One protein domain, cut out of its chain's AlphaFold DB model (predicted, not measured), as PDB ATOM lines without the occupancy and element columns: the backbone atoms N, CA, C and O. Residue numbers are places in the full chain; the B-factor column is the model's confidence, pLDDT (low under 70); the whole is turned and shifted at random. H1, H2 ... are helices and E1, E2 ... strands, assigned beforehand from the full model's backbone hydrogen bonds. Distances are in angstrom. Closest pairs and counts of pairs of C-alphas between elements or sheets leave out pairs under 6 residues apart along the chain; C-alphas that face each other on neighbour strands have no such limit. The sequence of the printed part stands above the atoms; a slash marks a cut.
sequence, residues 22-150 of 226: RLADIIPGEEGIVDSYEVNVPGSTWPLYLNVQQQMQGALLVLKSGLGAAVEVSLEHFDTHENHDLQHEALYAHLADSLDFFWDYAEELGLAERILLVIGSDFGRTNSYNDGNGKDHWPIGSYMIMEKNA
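Overview. This is residues 22 to 150 of the 226 residues of the protein "DUF1501 domain-containing protein" of Halieaceae bacterium (UniProt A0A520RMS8). One long helix, H3, runs along the length of an elongated domain; the shorter helix H2 lies side by side with a later part of it, and two small two-stranded hairpins, E1 with E2 and E3 with E4, stand on different sides of H3. The short helix H1 lies at the far end of H2, and the long loop of residues 121 to 142 joins E3 to E4. The printed part has 129 residues, with three named helices and four named strands in the order H1, E1, E2, H2, H3, E3, E4; each two-stranded sheet is antiparallel. The class is mixed, helices and strands, with under half of the residues in named elements. The whole is only just compact, close to loose, with a radius of gyration of the C-alphas of 16.7 A, and spans 53 by 33 by 21 A.

Along the chain. H1 takes residues 22 to 26 and begins at C-alpha 22, (7.417, 18.029, 14.314). E1 is residues 37 to 39 and E2 residues 48 to 50. H2, residues 52 to 65, is 19.9 A long from first to last C-alpha. H3, residues 84 to 108, is 35.6 A long and begins at C-alpha 84, (36.634, -8.000, -3.509). E3 is residues 117 to 120, 10.0 A long. E4 is residues 143 to 146, 9.9 A long, and ends at C-alpha 146, (11.470, -7.184, 5.666).

Arrangement. H1 touches H2, which meets it with residues 61 to 65 alone; the closest C-alphas are those of Leu 23 and Ser 65, 5.0 A apart. E1 and E2 form a hairpin, antiparallel at 159 degrees, with N 37 and O 50 within hydrogen-bond range at 2.8 A. E2 and H3 are near each other, with 6 pairs of C-alphas within 10 A. H2 and H3 touch, at a shallow tilt of 23 degrees and the same way; the closest C-alphas are those of Gln 53 and Ser 98, 5.6 A apart, and H3 touches H2 with residues 98 to 106 alone. E3 and E4 form a hairpin, antiparallel at 170 degrees, with N 119 and O 144 at 2.8 A, within hydrogen-bond range. H3 and E4 are apart. In H1, H2 and H3 every O i to N i+4 pair is within hydrogen-bond range.

Size, cuts and confidence. The two C-alphas farthest apart are those of Arg 22 and Asp 131, 52.8 A. The printed part has no cut. The links H2 to H3, 18 residues, and E3 to E4, 22 residues, are long; in the latter, residues 124 to 125 pair with residues 137 to 138, antiparallel. The mean pLDDT of the printed part is 94.7, and no printed residue is under 70.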
ATOM      1  N   ARG A  22       7.269  19.323  13.633       89.31
ATOM      2  CA  ARG A  22       7.417  18.029  14.314       89.31
ATOM      3  C   ARG A  22       8.778  17.395  14.063       89.31
ATOM      4  O   ARG A  22       9.327  16.823  14.990       89.31
ATOM      5  N   LEU A  23       9.311  17.475  12.840       92.12
ATOM      6  CA  LEU A  23      10.654  16.980  12.541       92.12
ATOM      7  C   LEU A  23      11.711  17.760  13.328       92.12
ATOM      8  O   LEU A  23      12.549  17.150  13.976       92.12
ATOM      9  N   ALA A  24      11.650  19.093  13.308       91.06
ATOM     10  CA  ALA A  24      12.582  19.933  14.057       91.06
ATOM     11  C   ALA A  24      12.558  19.638  15.568       91.06
ATOM     12  O   ALA A  24      13.610  19.662  16.198       91.06
ATOM     13  N   ASP A  25      11.387  19.313  16.121       93.31
ATOM     14  CA  ASP A  25      11.211  18.984  17.540       93.31
ATOM     15  C   ASP A  25      11.803  17.618  17.935       93.31
ATOM     16  O   ASP A  25      12.088  17.402  19.113       93.31
ATOM     17  N   ILE A  26      11.964  16.687  16.985       94.31
ATOM     18  CA  ILE A  26      12.459  15.321  17.248       94.31
ATOM     19  C   ILE A  26      13.884  15.073  16.749       94.31
ATOM     20  O   ILE A  26      14.429  14.006  17.026       94.31
ATOM     21  N   ILE A  27      14.485  16.007  16.005       92.75
ATOM     22  CA  ILE A  27      15.898  15.905  15.630       92.75
ATOM     23  C   ILE A  27      16.728  15.951  16.922       92.75
ATOM     24  O   ILE A  27      16.614  16.920  17.680       92.75
ATOM     25  N   PRO A  28      17.549  14.924  17.199       93.06
ATOM     26  CA  PRO A  28      18.385  14.929  18.386       93.06
ATOM     27  C   PRO A  28      19.478  16.001  18.274       93.06
ATOM     28  O   PRO A  28      19.819  16.474  17.189       93.06
ATOM     29  N   GLY A  29      20.049  16.382  19.419       91.50
ATOM     30  CA  GLY A  29      21.288  17.161  19.430       91.50
ATOM     31  C   GLY A  29      22.449  16.375  18.811       91.50
ATOM     32  O   GLY A  29      22.328  15.180  18.567       91.50
ATOM     33  N   GLU A  30      23.588  17.040  18.607       88.75
ATOM     34  CA  GLU A  30      24.781  16.463  17.960       88.75
ATOM     35  C   GLU A  30      25.207  15.115  18.571       88.75
ATOM     36  O   GLU A  30      25.464  14.173  17.837       88.75
ATOM     37  N   GLU A  31      25.164  14.983  19.900       89.81
ATOM     38  CA  GLU A  31      25.512  13.741  20.612       89.81
ATOM     39  C   GLU A  31      24.538  12.572  20.373       89.81
ATOM     40  O   GLU A  31      24.862  11.429  20.679       89.81
ATOM     41  N   GLY A  32      23.328  12.850  19.886       90.12
ATOM     42  CA  GLY A  32      22.322  11.832  19.582       90.12
ATOM     43  C   GLY A  32      22.255  11.465  18.102       90.12
ATOM     44  O   GLY A  32      21.410  10.650  17.732       90.12
ATOM     45  N   ILE A  33      23.096  12.062  17.254       93.94
ATOM     46  CA  ILE A  33      23.253  11.651  15.860       93.94
ATOM     47  C   ILE A  33      24.228  10.476  15.831       93.94
ATOM     48  O   ILE A  33      25.319  10.567  16.386       93.94
ATOM     49  N   VAL A  34      23.827   9.364  15.212       94.50
ATOM     50  CA  VAL A  34      24.716   8.199  15.058       94.50
ATOM     51  C   VAL A  34      25.943   8.590  14.232       94.50
ATOM     52  O   VAL A  34      25.856   9.461  13.374       94.50
ATOM     53  N   ASP A  35      27.100   7.991  14.487       90.50
ATOM     54  CA  ASP A  35      28.329   8.348  13.778       90.50
ATOM     55  C   ASP A  35      28.375   7.777  12.350       90.50
ATOM     56  O   ASP A  35      27.693   6.812  11.997       90.50
ATOM     57  N   SER A  36      29.221   8.380  11.514       90.38
ATOM     58  CA  SER A  36      29.694   7.770  10.270       90.38
ATOM     59  C   SER A  36      31.008   7.038  10.517       90.38
ATOM     60  O   SER A  36      31.857   7.521  11.268       90.38
ATOM     61  N   TYR A  37      31.224   5.932   9.818       87.62
ATOM     62  CA  TYR A  37      32.401   5.090   9.979       87.62
ATOM     63  C   TYR A  37      33.357   5.250   8.801       87.62
ATOM     64  O   TYR A  37      32.942   5.304   7.644       87.62
ATOM     65  N   GLU A  38      34.653   5.279   9.100       92.25
ATOM     66  CA  GLU A  38      35.709   5.132   8.105       92.25
ATOM     67  C   GLU A  38      36.391   3.780   8.323       92.25
ATOM     68  O   GLU A  38      36.962   3.525   9.388       92.25
ATOM     69  N   VAL A  39      36.329   2.902   7.323       92.75
ATOM     70  CA  VAL A  39      36.946   1.572   7.394       92.75
ATOM     71  C   VAL A  39      38.129   1.508   6.441       92.75
ATOM     72  O   VAL A  39      37.981   1.541   5.220       92.75
ATOM     73  N   ASN A  40      39.324   1.376   7.011       93.75
ATOM     74  CA  ASN A  40      40.545   1.142   6.251       93.75
ATOM     75  C   ASN A  40      40.658  -0.350   5.918       93.75
ATOM     76  O   ASN A  40      41.005  -1.160   6.778       93.75
ATOM     77  N   VAL A  41      40.366  -0.711   4.669       93.44
ATOM     78  CA  VAL A  41      40.464  -2.097   4.196       93.44
ATOM     79  C   VAL A  41      41.883  -2.365   3.677       93.44
ATOM     80  O   VAL A  41      42.354  -1.644   2.793       93.44
ATOM     81  N   PRO A  42      42.596  -3.391   4.185       92.44
ATOM     82  CA  PRO A  42      43.929  -3.729   3.697       92.44
ATOM     83  C   PRO A  42      43.927  -4.001   2.191       92.44
ATOM     84  O   PRO A  42      43.134  -4.804   1.711       92.44
ATOM     85  N   GLY A  43      44.831  -3.354   1.456       86.19
ATOM     86  CA  GLY A  43      44.938  -3.511   0.002       86.19
ATOM     87  C   GLY A  43      43.985  -2.632  -0.812       86.19
ATOM     88  O   GLY A  43      44.094  -2.634  -2.033       86.19
ATOM     89  N   SER A  44      43.107  -1.854  -0.171       87.00
ATOM     90  CA  SER A  44      42.289  -0.845  -0.849       87.00
ATOM     91  C   SER A  44      43.001   0.506  -0.903       87.00
ATOM     92  O   SER A  44      43.680   0.908   0.043       87.00
ATOM     93  N   THR A  45      42.839   1.222  -2.018       84.44
ATOM     94  CA  THR A  45      43.472   2.539  -2.231       84.44
ATOM     95  C   THR A  45      42.856   3.630  -1.351       84.44
ATOM     96  O   THR A  45      43.551   4.551  -0.928       84.44
ATOM     97  N   TRP A  46      41.558   3.519  -1.070       87.38
ATOM     98  CA  TRP A  46      40.787   4.488  -0.298       87.38
ATOM     99  C   TRP A  46      40.023   3.777   0.816       87.38
ATOM    100  O   TRP A  46      39.621   2.622   0.629       87.38
ATOM    101  N   PRO A  47      39.822   4.438   1.967       91.31
ATOM    102  CA  PRO A  47      38.943   3.906   2.991       91.31
ATOM    103  C   PRO A  47      37.490   3.887   2.505       91.31
ATOM    104  O   PRO A  47      37.090   4.669   1.641       91.31
ATOM    105  N   LEU A  48      36.694   3.000   3.098       94.00
ATOM    106  CA  LEU A  48      35.247   2.982   2.919       94.00
ATOM    107  C   LEU A  48      34.622   4.023   3.847       94.00
ATOM    108  O   LEU A  48      34.811   3.948   5.062       94.00
ATOM    109  N   TYR A  49      33.859   4.958   3.285       94.88
ATOM    110  CA  TYR A  49      33.079   5.928   4.054       94.88
ATOM    111  C   TYR A  49      31.644   5.426   4.198       94.88
ATOM    112  O   TYR A  49      30.898   5.367   3.224       94.88
ATOM    113  N   LEU A  50      31.252   5.042   5.408       95.56
ATOM    114  CA  LEU A  50      30.002   4.339   5.673       95.56
ATOM    115  C   LEU A  50      29.108   5.175   6.592       95.56
ATOM    116  O   LEU A  50      29.385   5.333   7.777       95.56
ATOM    117  N   ASN A  51      28.027   5.731   6.047       96.38
ATOM    118  CA  ASN A  51      27.100   6.605   6.778       96.38
ATOM    119  C   ASN A  51      25.638   6.129   6.708       96.38
ATOM    120  O   ASN A  51      24.726   6.902   6.998       96.38
ATOM    121  N   VAL A  52      25.383   4.878   6.309       97.25
ATOM    122  CA  VAL A  52      24.007   4.411   6.083       97.25
ATOM    123  C   VAL A  52      23.173   4.438   7.367       97.25
ATOM    124  O   VAL A  52      21.997   4.773   7.306       97.25
ATOM    125  N   GLN A  53      23.771   4.208   8.543       97.56
ATOM    126  CA  GLN A  53      23.069   4.341   9.827       97.56
ATOM    127  C   GLN A  53      22.587   5.779  10.075       97.56
ATOM    128  O   GLN A  53      21.441   5.981  10.470       97.56
ATOM    129  N   GLN A  54      23.398   6.795   9.753       96.88
ATOM    130  CA  GLN A  54      22.968   8.203   9.807       96.88
ATOM    131  C   GLN A  54      21.802   8.472   8.860       96.88
ATOM    132  O   GLN A  54      20.826   9.127   9.236       96.88
ATOM    133  N   GLN A  55      21.877   7.940   7.636       97.69
ATOM    134  CA  GLN A  55      20.786   8.056   6.670       97.69
ATOM    135  C   GLN A  55      19.506   7.384   7.192       97.69
ATOM    136  O   GLN A  55      18.437   7.988   7.138       97.69
ATOM    137  N   MET A  56      19.613   6.176   7.756       98.25
ATOM    138  CA  MET A  56      18.513   5.418   8.365       98.25
ATOM    139  C   MET A  56      17.887   6.158   9.551       98.25
ATOM    140  O   MET A  56      16.660   6.224   9.653       98.25
ATOM    141  N   GLN A  57      18.700   6.776  10.411       98.19
ATOM    142  CA  GLN A  57      18.222   7.597  11.523       98.19
ATOM    143  C   GLN A  57      17.373   8.769  11.012       98.19
ATOM    144  O   GLN A  57      16.226   8.951  11.430       98.19
ATOM    145  N   GLY A  58      17.907   9.538  10.058       97.12
ATOM    146  CA  GLY A  58      17.197  10.659   9.443       97.12
ATOM    147  C   GLY A  58      15.917  10.220   8.729       97.12
ATOM    148  O   GLY A  58      14.865  10.837   8.902       97.12
ATOM    149  N   ALA A  59      15.983   9.116   7.985       97.44
ATOM    150  CA  ALA A  59      14.851   8.483   7.321       97.44
ATOM    151  C   ALA A  59      13.717   8.157   8.307       97.44
ATOM    152  O   ALA A  59      12.571   8.562   8.095       97.44
ATOM    153  N   LEU A  60      14.027   7.501   9.426       98.00
ATOM    154  CA  LEU A  60      13.037   7.143  10.441       98.00
ATOM    155  C   LEU A  60      12.446   8.372  11.150       98.00
ATOM    156  O   LEU A  60      11.245   8.392  11.423       98.00
ATOM    157  N   LEU A  61      13.222   9.437  11.371       97.25
ATOM    158  CA  LEU A  61      12.706  10.708  11.901       97.25
ATOM    159  C   LEU A  61      11.770  11.416  10.901       97.25
ATOM    160  O   LEU A  61      10.706  11.928  11.277       97.25
ATOM    161  N   VAL A  62      12.096  11.398   9.607       95.44
ATOM    162  CA  VAL A  62      11.215  11.906   8.538       95.44
ATOM    163  C   VAL A  62       9.888  11.142   8.517       95.44
ATOM    164  O   VAL A  62       8.825  11.770   8.457       95.44
ATOM    165  N   LEU A  63       9.926   9.813   8.640       93.56
ATOM    166  CA  LEU A  63       8.719   8.986   8.740       93.56
ATOM    167  C   LEU A  63       7.941   9.274  10.036       93.56
ATOM    168  O   LEU A  63       6.726   9.476   9.999       93.56
ATOM    169  N   LYS A  64       8.628   9.378  11.182       94.69
ATOM    170  CA  LYS A  64       8.021   9.653  12.499       94.69
ATOM    171  C   LYS A  64       7.273  10.980  12.533       94.69
ATOM    172  O   LYS A  64       6.175  11.059  13.086       94.69
ATOM    173  N   SER A  65       7.855  12.020  11.943       93.94
ATOM    174  CA  SER A  65       7.246  13.353  11.863       93.94
ATOM    175  C   SER A  65       6.052  13.413  10.899       93.94
ATOM    176  O   SER A  65       5.276  14.377  10.931       93.94
ATOM    177  N   GLY A  66       5.878  12.397  10.047       88.06
ATOM    178  CA  GLY A  66       4.902  12.390   8.961       88.06
ATOM    179  C   GLY A  66       5.253  13.369   7.840       88.06
ATOM    180  O   GLY A  66       4.358  13.818   7.126       88.06
ATOM    181  N   LEU A  67       6.525  13.763   7.724       89.12
ATOM    182  CA  LEU A  67       7.000  14.603   6.627       89.12
ATOM    183  C   LEU A  67       7.092  13.811   5.319       89.12
ATOM    184  O   LEU A  67       6.788  14.355   4.260       89.12
ATOM    185  N   GLY A  68       7.478  12.537   5.404       88.44
ATOM    186  CA  GLY A  68       7.527  11.608   4.280       88.44
ATOM    187  C   GLY A  68       6.731  10.335   4.559       88.44
ATOM    188  O   GLY A  68       6.530   9.959   5.711       88.44
ATOM    189  N   ALA A  69       6.285   9.678   3.488       87.56
ATOM    190  CA  ALA A  69       5.674   8.344   3.532       87.56
ATOM    191  C   ALA A  69       6.619   7.242   3.016       87.56
ATOM    192  O   ALA A  69       6.353   6.063   3.217       87.56
ATOM    193  N   ALA A  70       7.707   7.640   2.354       91.25
ATOM    194  CA  ALA A  70       8.769   6.783   1.853       91.25
ATOM    195  C   ALA A  70      10.076   7.583   1.848       91.25
ATOM    196  O   ALA A  70      10.061   8.811   1.712       91.25
ATOM    197  N   VAL A  71      11.183   6.879   2.025       94.94
ATOM    198  CA  VAL A  71      12.540   7.416   2.124       94.94
ATOM    199  C   VAL A  71      13.482   6.401   1.490       94.94
ATOM    200  O   VAL A  71      13.269   5.198   1.623       94.94
ATOM    201  N   GLU A  72      14.491   6.894   0.789       96.44
ATOM    202  CA  GLU A  72      15.538   6.082   0.176       96.44
ATOM    203  C   GLU A  72      16.845   6.342   0.920       96.44
ATOM    204  O   GLU A  72      17.140   7.483   1.286       96.44
ATOM    205  N   VAL A  73      17.596   5.275   1.170       96.44
ATOM    206  CA  VAL A  73      18.928   5.313   1.774       96.44
ATOM    207  C   VAL A  73      19.863   4.487   0.903       96.44
ATOM    208  O   VAL A  73      19.437   3.482   0.332       96.44
ATOM    209  N   SER A  74      21.126   4.890   0.803       95.81
ATOM    210  CA  SER A  74      22.126   4.183   0.001       95.81
ATOM    211  C   SER A  74      23.263   3.652   0.870       95.81
ATOM    212  O   SER A  74      23.816   4.360   1.714       95.81
ATOM    213  N   LEU A  75      23.635   2.392   0.636       95.44
ATOM    214  CA  LEU A  75      24.906   1.830   1.082       95.44
ATOM    215  C   LEU A  75      25.758   1.549  -0.156       95.44
ATOM    216  O   LEU A  75      25.402   0.728  -0.999       95.44
ATOM    217  N   GLU A  76      26.867   2.268  -0.273       93.38
ATOM    218  CA  GLU A  76      27.709   2.268  -1.469       93.38
ATOM    219  C   GLU A  76      28.865   1.249  -1.367       93.38
ATOM    220  O   GLU A  76      28.934   0.452  -0.435       93.38
ATOM    221  N   HIS A  77      29.809   1.310  -2.313       94.56
ATOM    222  CA  HIS A  77      31.074   0.555  -2.346       94.56
ATOM    223  C   HIS A  77      31.000  -0.939  -2.713       94.56
ATOM    224  O   HIS A  77      32.040  -1.588  -2.780       94.56
ATOM    225  N   PHE A  78      29.830  -1.501  -3.032       95.25
ATOM    226  CA  PHE A  78      29.729  -2.916  -3.433       95.25
ATOM    227  C   PHE A  78      30.293  -3.238  -4.833       95.25
ATOM    228  O   PHE A  78      30.528  -4.414  -5.133       95.25
ATOM    229  N   ASP A  79      30.555  -2.238  -5.686       95.06
ATOM    230  CA  ASP A  79      31.092  -2.430  -7.043       95.06
ATOM    231  C   ASP A  79      32.623  -2.623  -7.071       95.06
ATOM    232  O   ASP A  79      33.385  -1.817  -7.605       95.06
ATOM    233  N   THR A  80      33.100  -3.695  -6.439       94.12
ATOM    234  CA  THR A  80      34.529  -3.919  -6.170       94.12
ATOM    235  C   THR A  80      35.241  -4.675  -7.295       94.12
ATOM    236  O   THR A  80      35.181  -5.908  -7.384       94.12
ATOM    237  N   HIS A  81      35.934  -3.949  -8.175       95.06
ATOM    238  CA  HIS A  81      36.720  -4.505  -9.300       95.06
ATOM    239  C   HIS A  81      38.151  -4.913  -8.926       95.06
ATOM    240  O   HIS A  81      38.891  -5.413  -9.767       95.06
ATOM    241  N   GLU A  82      38.504  -4.771  -7.653       93.94
ATOM    242  CA  GLU A  82      39.735  -5.248  -7.026       93.94
ATOM    243  C   GLU A  82      39.457  -5.576  -5.554       93.94
ATOM    244  O   GLU A  82      38.469  -5.088  -4.999       93.94
ATOM    245  N   ASN A  83      40.306  -6.395  -4.920       93.31
ATOM    246  CA  ASN A  83      40.251  -6.692  -3.478       93.31
ATOM    247  C   ASN A  83      38.824  -7.001  -2.958       93.31
ATOM    248  O   ASN A  83      38.368  -6.419  -1.970       93.31
ATOM    249  N   HIS A  84      38.081  -7.843  -3.685       95.81
ATOM    250  CA  HIS A  84      36.634  -8.000  -3.509       95.81
ATOM    251  C   HIS A  84      36.265  -8.526  -2.121       95.81
ATOM    252  O   HIS A  84      35.395  -7.955  -1.472       95.81
ATOM    253  N   ASP A  85      36.943  -9.582  -1.667       95.81
ATOM    254  CA  ASP A  85      36.552 -10.323  -0.465       95.81
ATOM    255  C   ASP A  85      36.660  -9.480   0.801       95.81
ATOM    256  O   ASP A  85      35.696  -9.391   1.550       95.81
ATOM    257  N   LEU A  86      37.795  -8.803   1.007       95.38
ATOM    258  CA  LEU A  86      38.010  -7.975   2.196       95.38
ATOM    259  C   LEU A  86      37.060  -6.774   2.237       95.38
ATOM    260  O   LEU A  86      36.591  -6.384   3.305       95.38
ATOM    261  N   GLN A  87      36.760  -6.183   1.077       95.56
ATOM    262  CA  GLN A  87      35.802  -5.082   1.003       95.56
ATOM    263  C   GLN A  87      34.376  -5.567   1.263       95.56
ATOM    264  O   GLN A  87      33.662  -4.961   2.056       95.56
ATOM    265  N   HIS A  88      33.954  -6.666   0.631       95.88
ATOM    266  CA  HIS A  88      32.617  -7.226   0.836       95.88
ATOM    267  C   HIS A  88      32.429  -7.757   2.258       95.88
ATOM    268  O   HIS A  88      31.353  -7.570   2.810       95.88
ATOM    269  N   GLU A  89      33.451  -8.334   2.890       96.31
ATOM    270  CA  GLU A  89      33.405  -8.730   4.305       96.31
ATOM    271  C   GLU A  89      33.084  -7.530   5.210       96.31
ATOM    272  O   GLU A  89      32.134  -7.586   5.993       96.31
ATOM    273  N   ALA A  90      33.810  -6.418   5.048       95.75
ATOM    274  CA  ALA A  90      33.554  -5.190   5.802       95.75
ATOM    275  C   ALA A  90      32.155  -4.611   5.523       95.75
ATOM    276  O   ALA A  90      31.458  -4.191   6.449       95.75
ATOM    277  N   LEU A  91      31.723  -4.611   4.258       96.56
ATOM    278  CA  LEU A  91      30.419  -4.081   3.856       96.56
ATOM    279  C   LEU A  91      29.252  -4.942   4.346       96.56
ATOM    280  O   LEU A  91      28.245  -4.388   4.777       96.56
ATOM    281  N   TYR A  92      29.366  -6.272   4.320       96.56
ATOM    282  CA  TYR A  92      28.321  -7.162   4.830       96.56
ATOM    283  C   TYR A  92      28.211  -7.106   6.352       96.56
ATOM    284  O   TYR A  92      27.092  -7.115   6.861       96.56
ATOM    285  N   ALA A  93      29.335  -6.996   7.068       96.38
ATOM    286  CA  ALA A  93      29.315  -6.754   8.510       96.38
ATOM    287  C   ALA A  93      28.596  -5.434   8.826       96.38
ATOM    288  O   ALA A  93      27.652  -5.415   9.611       96.38
ATOM    289  N   HIS A  94      28.956  -4.354   8.127       96.75
ATOM    290  CA  HIS A  94      28.305  -3.062   8.324       96.75
ATOM    291  C   HIS A  94      26.822  -3.067   7.923       96.75
ATOM    292  O   HIS A  94      26.010  -2.429   8.590       96.75
ATOM    293  N   LEU A  95      26.446  -3.784   6.857       97.06
ATOM    294  CA  LEU A  95      25.046  -3.957   6.470       97.06
ATOM    295  C   LEU A  95      24.261  -4.660   7.582       97.06
ATOM    296  O   LEU A  95      23.195  -4.175   7.943       97.06
ATOM    297  N   ALA A  96      24.784  -5.758   8.135       97.62
ATOM    298  CA  ALA A  96      24.139  -6.480   9.230       97.62
ATOM    299  C   ALA A  96      23.933  -5.576  10.457       97.62
ATOM    300  O   ALA A  96      22.796  -5.404  10.893       97.62
ATOM    301  N   ASP A  97      24.993  -4.904  10.918       97.31
ATOM    302  CA  ASP A  97      24.924  -3.969  12.051       97.31
ATOM    303  C   ASP A  97      23.932  -2.818  11.790       97.31
ATOM    304  O   ASP A  97      23.231  -2.354  12.689       97.31
ATOM    305  N   SER A  98      23.851  -2.342  10.545       97.88
ATOM    306  CA  SER A  98      22.930  -1.269  10.156       97.88
ATOM    307  C   SER A  98      21.472  -1.714  10.122       97.88
ATOM    308  O   SER A  98      20.590  -0.911  10.420       97.88
ATOM    309  N   LEU A  99      21.198  -2.975   9.775       98.19
ATOM    310  CA  LEU A  99      19.845  -3.527   9.832       98.19
ATOM    311  C   LEU A  99      19.378  -3.708  11.276       98.19
ATOM    312  O   LEU A  99      18.227  -3.378  11.565       98.19
ATOM    313  N   ASP A 100      20.259  -4.150  12.175       98.25
ATOM    314  CA  ASP A 100      19.965  -4.205  13.611       98.25
ATOM    315  C   ASP A 100      19.658  -2.798  14.148       98.25
ATOM    316  O   ASP A 100      18.581  -2.566  14.702       98.25
ATOM    317  N   PHE A 101      20.528  -1.819  13.860       98.25
ATOM    318  CA  PHE A 101      20.293  -0.412  14.207       98.25
ATOM    319  C   PHE A 101      18.952   0.112  13.670       98.25
ATOM    320  O   PHE A 101      18.203   0.769  14.396       98.25
ATOM    321  N   PHE A 102      18.634  -0.164  12.401       98.50
ATOM    322  CA  PHE A 102      17.396   0.295  11.775       98.50
ATOM    323  C   PHE A 102      16.165  -0.203  12.530       98.50
ATOM    324  O   PHE A 102      15.264   0.589  12.820       98.50
ATOM    325  N   TRP A 103      16.108  -1.500  12.844       98.56
ATOM    326  CA  TRP A 103      14.951  -2.085  13.516       98.56
ATOM    327  C   TRP A 103      14.861  -1.659  14.981       98.56
ATOM    328  O   TRP A 103      13.767  -1.286  15.407       98.56
ATOM    329  N   ASP A 104      15.976  -1.597  15.711       98.50
ATOM    330  CA  ASP A 104      16.008  -1.099  17.093       98.50
ATOM    331  C   ASP A 104      15.523   0.356  17.175       98.50
ATOM    332  O   ASP A 104      14.646   0.696  17.976       98.50
ATOM    333  N   TYR A 105      16.019   1.225  16.289       98.31
ATOM    334  CA  TYR A 105      15.617   2.630  16.273       98.31
ATOM    335  C   TYR A 105      14.169   2.813  15.792       98.31
ATOM    336  O   TYR A 105      13.421   3.649  16.310       98.31
ATOM    337  N   ALA A 106      13.713   1.995  14.838       98.38
ATOM    338  CA  ALA A 106      12.309   1.967  14.438       98.38
ATOM    339  C   ALA A 106      11.392   1.514  15.589       98.38
ATOM    340  O   ALA A 106      10.264   2.010  15.693       98.38
ATOM    341  N   GLU A 107      11.835   0.598  16.451       98.38
ATOM    342  CA  GLU A 107      11.106   0.197  17.658       98.38
ATOM    343  C   GLU A 107      11.050   1.319  18.693       98.38
ATOM    344  O   GLU A 107       9.957   1.626  19.179       98.38
ATOM    345  N   GLU A 108      12.174   1.983  18.968       97.50
ATOM    346  CA  GLU A 108      12.244   3.138  19.875       97.50
ATOM    347  C   GLU A 108      11.265   4.244  19.453       97.50
ATOM    348  O   GLU A 108      10.517   4.799  20.266       97.50
ATOM    349  N   LEU A 109      11.194   4.518  18.149       96.50
ATOM    350  CA  LEU A 109      10.274   5.499  17.583       96.50
ATOM    351  C   LEU A 109       8.827   4.990  17.472       96.50
ATOM    352  O   LEU A 109       7.938   5.764  17.095       96.50
ATOM    353  N   GLY A 110       8.546   3.727  17.795       96.12
ATOM    354  CA  GLY A 110       7.216   3.124  17.673       96.12
ATOM    355  C   GLY A 110       6.720   3.033  16.225       96.12
ATOM    356  O   GLY A 110       5.524   3.186  15.970       96.12
ATOM    357  N   LEU A 111       7.638   2.851  15.275       95.81
ATOM    358  CA  LEU A 111       7.375   2.738  13.838       95.81
ATOM    359  C   LEU A 111       7.499   1.309  13.299       95.81
ATOM    360  O   LEU A 111       6.948   1.044  12.235       95.81
ATOM    361  N   ALA A 112       8.183   0.402  14.003       96.31
ATOM    362  CA  ALA A 112       8.570  -0.912  13.477       96.31
ATOM    363  C   ALA A 112       7.413  -1.736  12.867       96.31
ATOM    364  O   ALA A 112       7.584  -2.354  11.823       96.31
ATOM    365  N   GLU A 113       6.212  -1.695  13.454       94.31
ATOM    366  CA  GLU A 113       5.014  -2.411  12.956       94.31
ATOM    367  C   GLU A 113       4.376  -1.771  11.702       94.31
ATOM    368  O   GLU A 113       3.304  -2.179  11.263       94.31
ATOM    369  N   ARG A 114       4.955  -0.692  11.162       89.31
ATOM    370  CA  ARG A 114       4.383   0.101  10.057       89.31
ATOM    371  C   ARG A 114       5.358   0.323   8.905       89.31
ATOM    372  O   ARG A 114       5.105   1.185   8.062       89.31
ATOM    373  N   ILE A 115       6.469  -0.406   8.886       95.62
ATOM    374  CA  ILE A 115       7.527  -0.262   7.889       95.62
ATOM    375  C   ILE A 115       7.617  -1.538   7.057       95.62
ATOM    376  O   ILE A 115       7.833  -2.621   7.594       95.62
ATOM    377  N   LEU A 116       7.533  -1.366   5.738       96.69
ATOM    378  CA  LEU A 116       8.038  -2.324   4.765       96.69
ATOM    379  C   LEU A 116       9.431  -1.854   4.336       96.69
ATOM    380  O   LEU A 116       9.559  -0.836   3.654       96.69
ATOM    381  N   LEU A 117      10.470  -2.575   4.750       98.31
ATOM    382  CA  LEU A 117      11.844  -2.311   4.338       98.31
ATOM    383  C   LEU A 117      12.157  -3.148   3.093       98.31
ATOM    384  O   LEU A 117      12.045  -4.373   3.114       98.31
ATOM    385  N   VAL A 118      12.551  -2.478   2.012       97.94
ATOM    386  CA  VAL A 118      12.942  -3.107   0.745       97.94
ATOM    387  C   VAL A 118      14.401  -2.771   0.483       97.94
ATOM    388  O   VAL A 118      14.762  -1.602   0.397       97.94
ATOM    389  N   ILE A 119      15.231  -3.800   0.357       97.81
ATOM    390  CA  ILE A 119      16.666  -3.694   0.105       97.81
ATOM    391  C   ILE A 119      16.926  -4.368  -1.237       97.81
ATOM    392  O   ILE A 119      16.569  -5.532  -1.431       97.81
ATOM    393  N   GLY A 120      17.536  -3.641  -2.164       95.50
ATOM    394  CA  GLY A 120      17.862  -4.133  -3.497       95.50
ATOM    395  C   GLY A 120      19.224  -3.630  -3.954       95.50
ATOM    396  O   GLY A 120      19.789  -2.713  -3.364       95.50
ATOM    397  N   SER A 121      19.734  -4.253  -5.010       93.06
ATOM    398  CA  SER A 121      20.926  -3.817  -5.737       93.06
ATOM    399  C   SER A 121      20.598  -3.729  -7.224       93.06
ATOM    400  O   SER A 121      19.800  -4.523  -7.731       93.06
ATOM    401  N   ASP A 122      21.246  -2.806  -7.931       89.94
ATOM    402  CA  ASP A 122      21.066  -2.616  -9.374       89.94
ATOM    403  C   ASP A 122      21.625  -3.796 -10.189       89.94
ATOM    404  O   ASP A 122      21.106  -4.135 -11.254       89.94
ATOM    405  N   PHE A 123      22.684  -4.437  -9.684       94.00
ATOM    406  CA  PHE A 123      23.335  -5.610 -10.276       94.00
ATOM    407  C   PHE A 123      24.022  -6.476  -9.207       94.00
ATOM    408  O   PHE A 123      24.200  -6.070  -8.056       94.00
ATOM    409  N   GLY A 124      24.404  -7.694  -9.589       95.00
ATOM    410  CA  GLY A 124      25.229  -8.607  -8.797       95.00
ATOM    411  C   GLY A 124      26.700  -8.604  -9.225       95.00
ATOM    412  O   GLY A 124      27.125  -7.837 -10.091       95.00
ATOM    413  N   ARG A 125      27.488  -9.505  -8.635       95.81
ATOM    414  CA  ARG A 125      28.903  -9.724  -8.979       95.81
ATOM    415  C   ARG A 125      29.097 -11.138  -9.521       95.81
ATOM    416  O   ARG A 125      28.394 -12.057  -9.095       95.81
ATOM    417  N   THR A 126      30.015 -11.303 -10.473       96.12
ATOM    418  CA  THR A 126      30.297 -12.594 -11.131       96.12
ATOM    419  C   THR A 126      30.568 -13.722 -10.129       96.12
ATOM    420  O   THR A 126      31.000 -13.502  -9.000       96.12
ATOM    421  N   ASN A 127      30.363 -14.975 -10.531       94.94
ATOM    422  CA  ASN A 127      30.744 -16.133  -9.712       94.94
ATOM    423  C   ASN A 127      32.255 -16.458  -9.782       94.94
ATOM    424  O   ASN A 127      32.707 -17.436  -9.193       94.94
ATOM    425  N   SER A 128      33.039 -15.644 -10.489       95.69
ATOM    426  CA  SER A 128      34.490 -15.766 -10.650       95.69
ATOM    427  C   SER A 128      35.193 -14.438 -10.382       95.69
ATOM    428  O   SER A 128      34.582 -13.374 -10.519       95.69
ATOM    429  N   TYR A 129      36.482 -14.506 -10.042       97.44
ATOM    430  CA  TYR A 129      37.336 -13.324  -9.923       97.44
ATOM    431  C   TYR A 129      37.890 -12.886 -11.280       97.44
ATOM    432  O   TYR A 129      38.106 -13.717 -12.166       97.44
ATOM    433  N   ASN A 130      38.139 -11.586 -11.410       96.19
ATOM    434  CA  ASN A 130      38.940 -11.003 -12.482       96.19
ATOM    435  C   ASN A 130      40.432 -10.929 -12.074       96.19
ATOM    436  O   ASN A 130      40.805 -11.311 -10.961       96.19
ATOM    437  N   ASP A 131      41.291 -10.410 -12.957       94.94
ATOM    438  CA  ASP A 131      42.750 -10.343 -12.740       94.94
ATOM    439  C   ASP A 131      43.174  -9.460 -11.544       94.94
ATOM    440  O   ASP A 131      44.311  -9.550 -11.078       94.94
ATOM    441  N   GLY A 132      42.277  -8.612 -11.027       90.75
ATOM    442  CA  GLY A 132      42.522  -7.722  -9.887       90.75
ATOM    443  C   GLY A 132      42.156  -8.315  -8.521       90.75
ATOM    444  O   GLY A 132      42.103  -7.576  -7.537       90.75
ATOM    445  N   ASN A 133      41.829  -9.613  -8.439       94.44
ATOM    446  CA  ASN A 133      41.107 -10.206  -7.296       94.44
ATOM    447  C   ASN A 133      39.789  -9.465  -6.988       94.44
ATOM    448  O   ASN A 133      39.295  -9.456  -5.857       94.44
ATOM    449  N   GLY A 134      39.240  -8.804  -8.004       96.12
ATOM    450  CA  GLY A 134      37.913  -8.228  -8.023       96.12
ATOM    451  C   GLY A 134      36.915  -9.184  -8.648       96.12
ATOM    452  O   GLY A 134      37.223 -10.340  -8.929       96.12
ATOM    453  N   LYS A 135      35.724  -8.674  -8.931       96.88
ATOM    454  CA  LYS A 135      34.718  -9.364  -9.751       96.88
ATOM    455  C   LYS A 135      34.267  -8.452 -10.892       96.88
ATOM    456  O   LYS A 135      34.698  -7.307 -10.941       96.88
ATOM    457  N   ASP A 136      33.413  -8.922 -11.788       97.06
ATOM    458  CA  ASP A 136      32.776  -8.066 -12.797       97.06
ATOM    459  C   ASP A 136      31.264  -7.971 -12.528       97.06
ATOM    460  O   ASP A 136      30.732  -8.634 -11.629       97.06
ATOM    461  N   HIS A 137      30.562  -7.122 -13.286       97.25
ATOM    462  CA  HIS A 137      29.111  -6.960 -13.162       97.25
ATOM    463  C   HIS A 137      28.367  -8.233 -13.574       97.25
ATOM    464  O   HIS A 137      28.693  -8.866 -14.580       97.25
ATOM    465  N   TRP A 138      27.320  -8.574 -12.825       96.94
ATOM    466  CA  TRP A 138      26.431  -9.690 -13.122       96.94
ATOM    467  C   TRP A 138      24.975  -9.221 -13.181       96.94
ATOM    468  O   TRP A 138      24.520  -8.541 -12.264       96.94
ATOM    469  N   PRO A 139      24.201  -9.580 -14.220       95.06
ATOM    470  CA  PRO A 139      22.840  -9.067 -14.395       95.06
ATOM    471  C   PRO A 139      21.817  -9.700 -13.438       95.06
ATOM    472  O   PRO A 139      20.655  -9.306 -13.442       95.06
ATOM    473  N   ILE A 140      22.225 -10.699 -12.647       95.25
ATOM    474  CA  ILE A 140      21.371 -11.366 -11.662       95.25
ATOM    475  C   ILE A 140      21.728 -10.850 -10.268       95.25
ATOM    476  O   ILE A 140      22.872 -10.976  -9.831       95.25
ATOM    477  N   GLY A 141      20.737 -10.278  -9.585       92.81
ATOM    478  CA  GLY A 141      20.826  -9.792  -8.209       92.81
ATOM    479  C   GLY A 141      19.723 -10.375  -7.325       92.81
ATOM    480  O   GLY A 141      19.011 -11.301  -7.720       92.81
ATOM    481  N   SER A 142      19.568  -9.819  -6.129       92.94
ATOM    482  CA  SER A 142      18.552 -10.227  -5.161       92.94
ATOM    483  C   SER A 142      17.889  -9.015  -4.508       92.94
ATOM    484  O   SER A 142      18.424  -7.907  -4.514       92.94
ATOM    485  N   TYR A 143      16.700  -9.250  -3.958       96.75
ATOM    486  CA  TYR A 143      16.004  -8.319  -3.079       96.75
ATOM    487  C   TYR A 143      15.843  -8.982  -1.714       96.75
ATOM    488  O   TYR A 143      15.533 -10.174  -1.634       96.75
ATOM    489  N   MET A 144      16.008  -8.206  -0.650       97.44
ATOM    490  CA  MET A 144      15.591  -8.570   0.698       97.44
ATOM    491  C   MET A 144      14.420  -7.670   1.085       97.44
ATOM    492  O   MET A 144      14.491  -6.451   0.955       97.44
ATOM    493  N   ILE A 145      13.325  -8.280   1.528       97.75
ATOM    494  CA  ILE A 145      12.117  -7.565   1.935       97.75
ATOM    495  C   ILE A 145      11.807  -7.974   3.365       97.75
ATOM    496  O   ILE A 145      11.751  -9.166   3.674       97.75
ATOM    497  N   MET A 146      11.633  -6.986   4.234       98.06
ATOM    498  CA  MET A 146      11.470  -7.184   5.666       98.06
ATOM    499  C   MET A 146      10.290  -6.362   6.175       98.06
ATOM    500  O   MET A 146      10.114  -5.200   5.816       98.06
ATOM    501  N   GLU A 147       9.506  -6.970   7.054       96.75
ATOM    502  CA  GLU A 147       8.469  -6.312   7.841       96.75
ATOM    503  C   GLU A 147       8.396  -7.034   9.190       96.75
ATOM    504  O   GLU A 147       8.599  -8.255   9.276       96.75
ATOM    505  N   LYS A 148       8.141  -6.285  10.262       94.75
ATOM    506  CA  LYS A 148       8.027  -6.861  11.599       94.75
ATOM    507  C   LYS A 148       6.869  -7.862  11.643       94.75
ATOM    508  O   LYS A 148       5.761  -7.563  11.222       94.75
ATOM    509  N   ASN A 149       7.132  -9.065  12.161       93.44
ATOM    510  CA  ASN A 149       6.157 -10.160  12.255       93.44
ATOM    511  C   ASN A 149       5.525 -10.591  10.910       93.44
ATOM    512  O   ASN A 149       4.435 -11.169  10.905       93.44
ATOM    513  N   ALA A 150       6.206 -10.359   9.781       94.31
ATOM    514  CA  ALA A 150       5.718 -10.711   8.449       94.31
ATOM    515  C   ALA A 150       5.374 -12.213   8.323       94.31
ATOM    516  O   ALA A 150       6.282 -13.052   8.338       94.31
TER     517      ALA A 150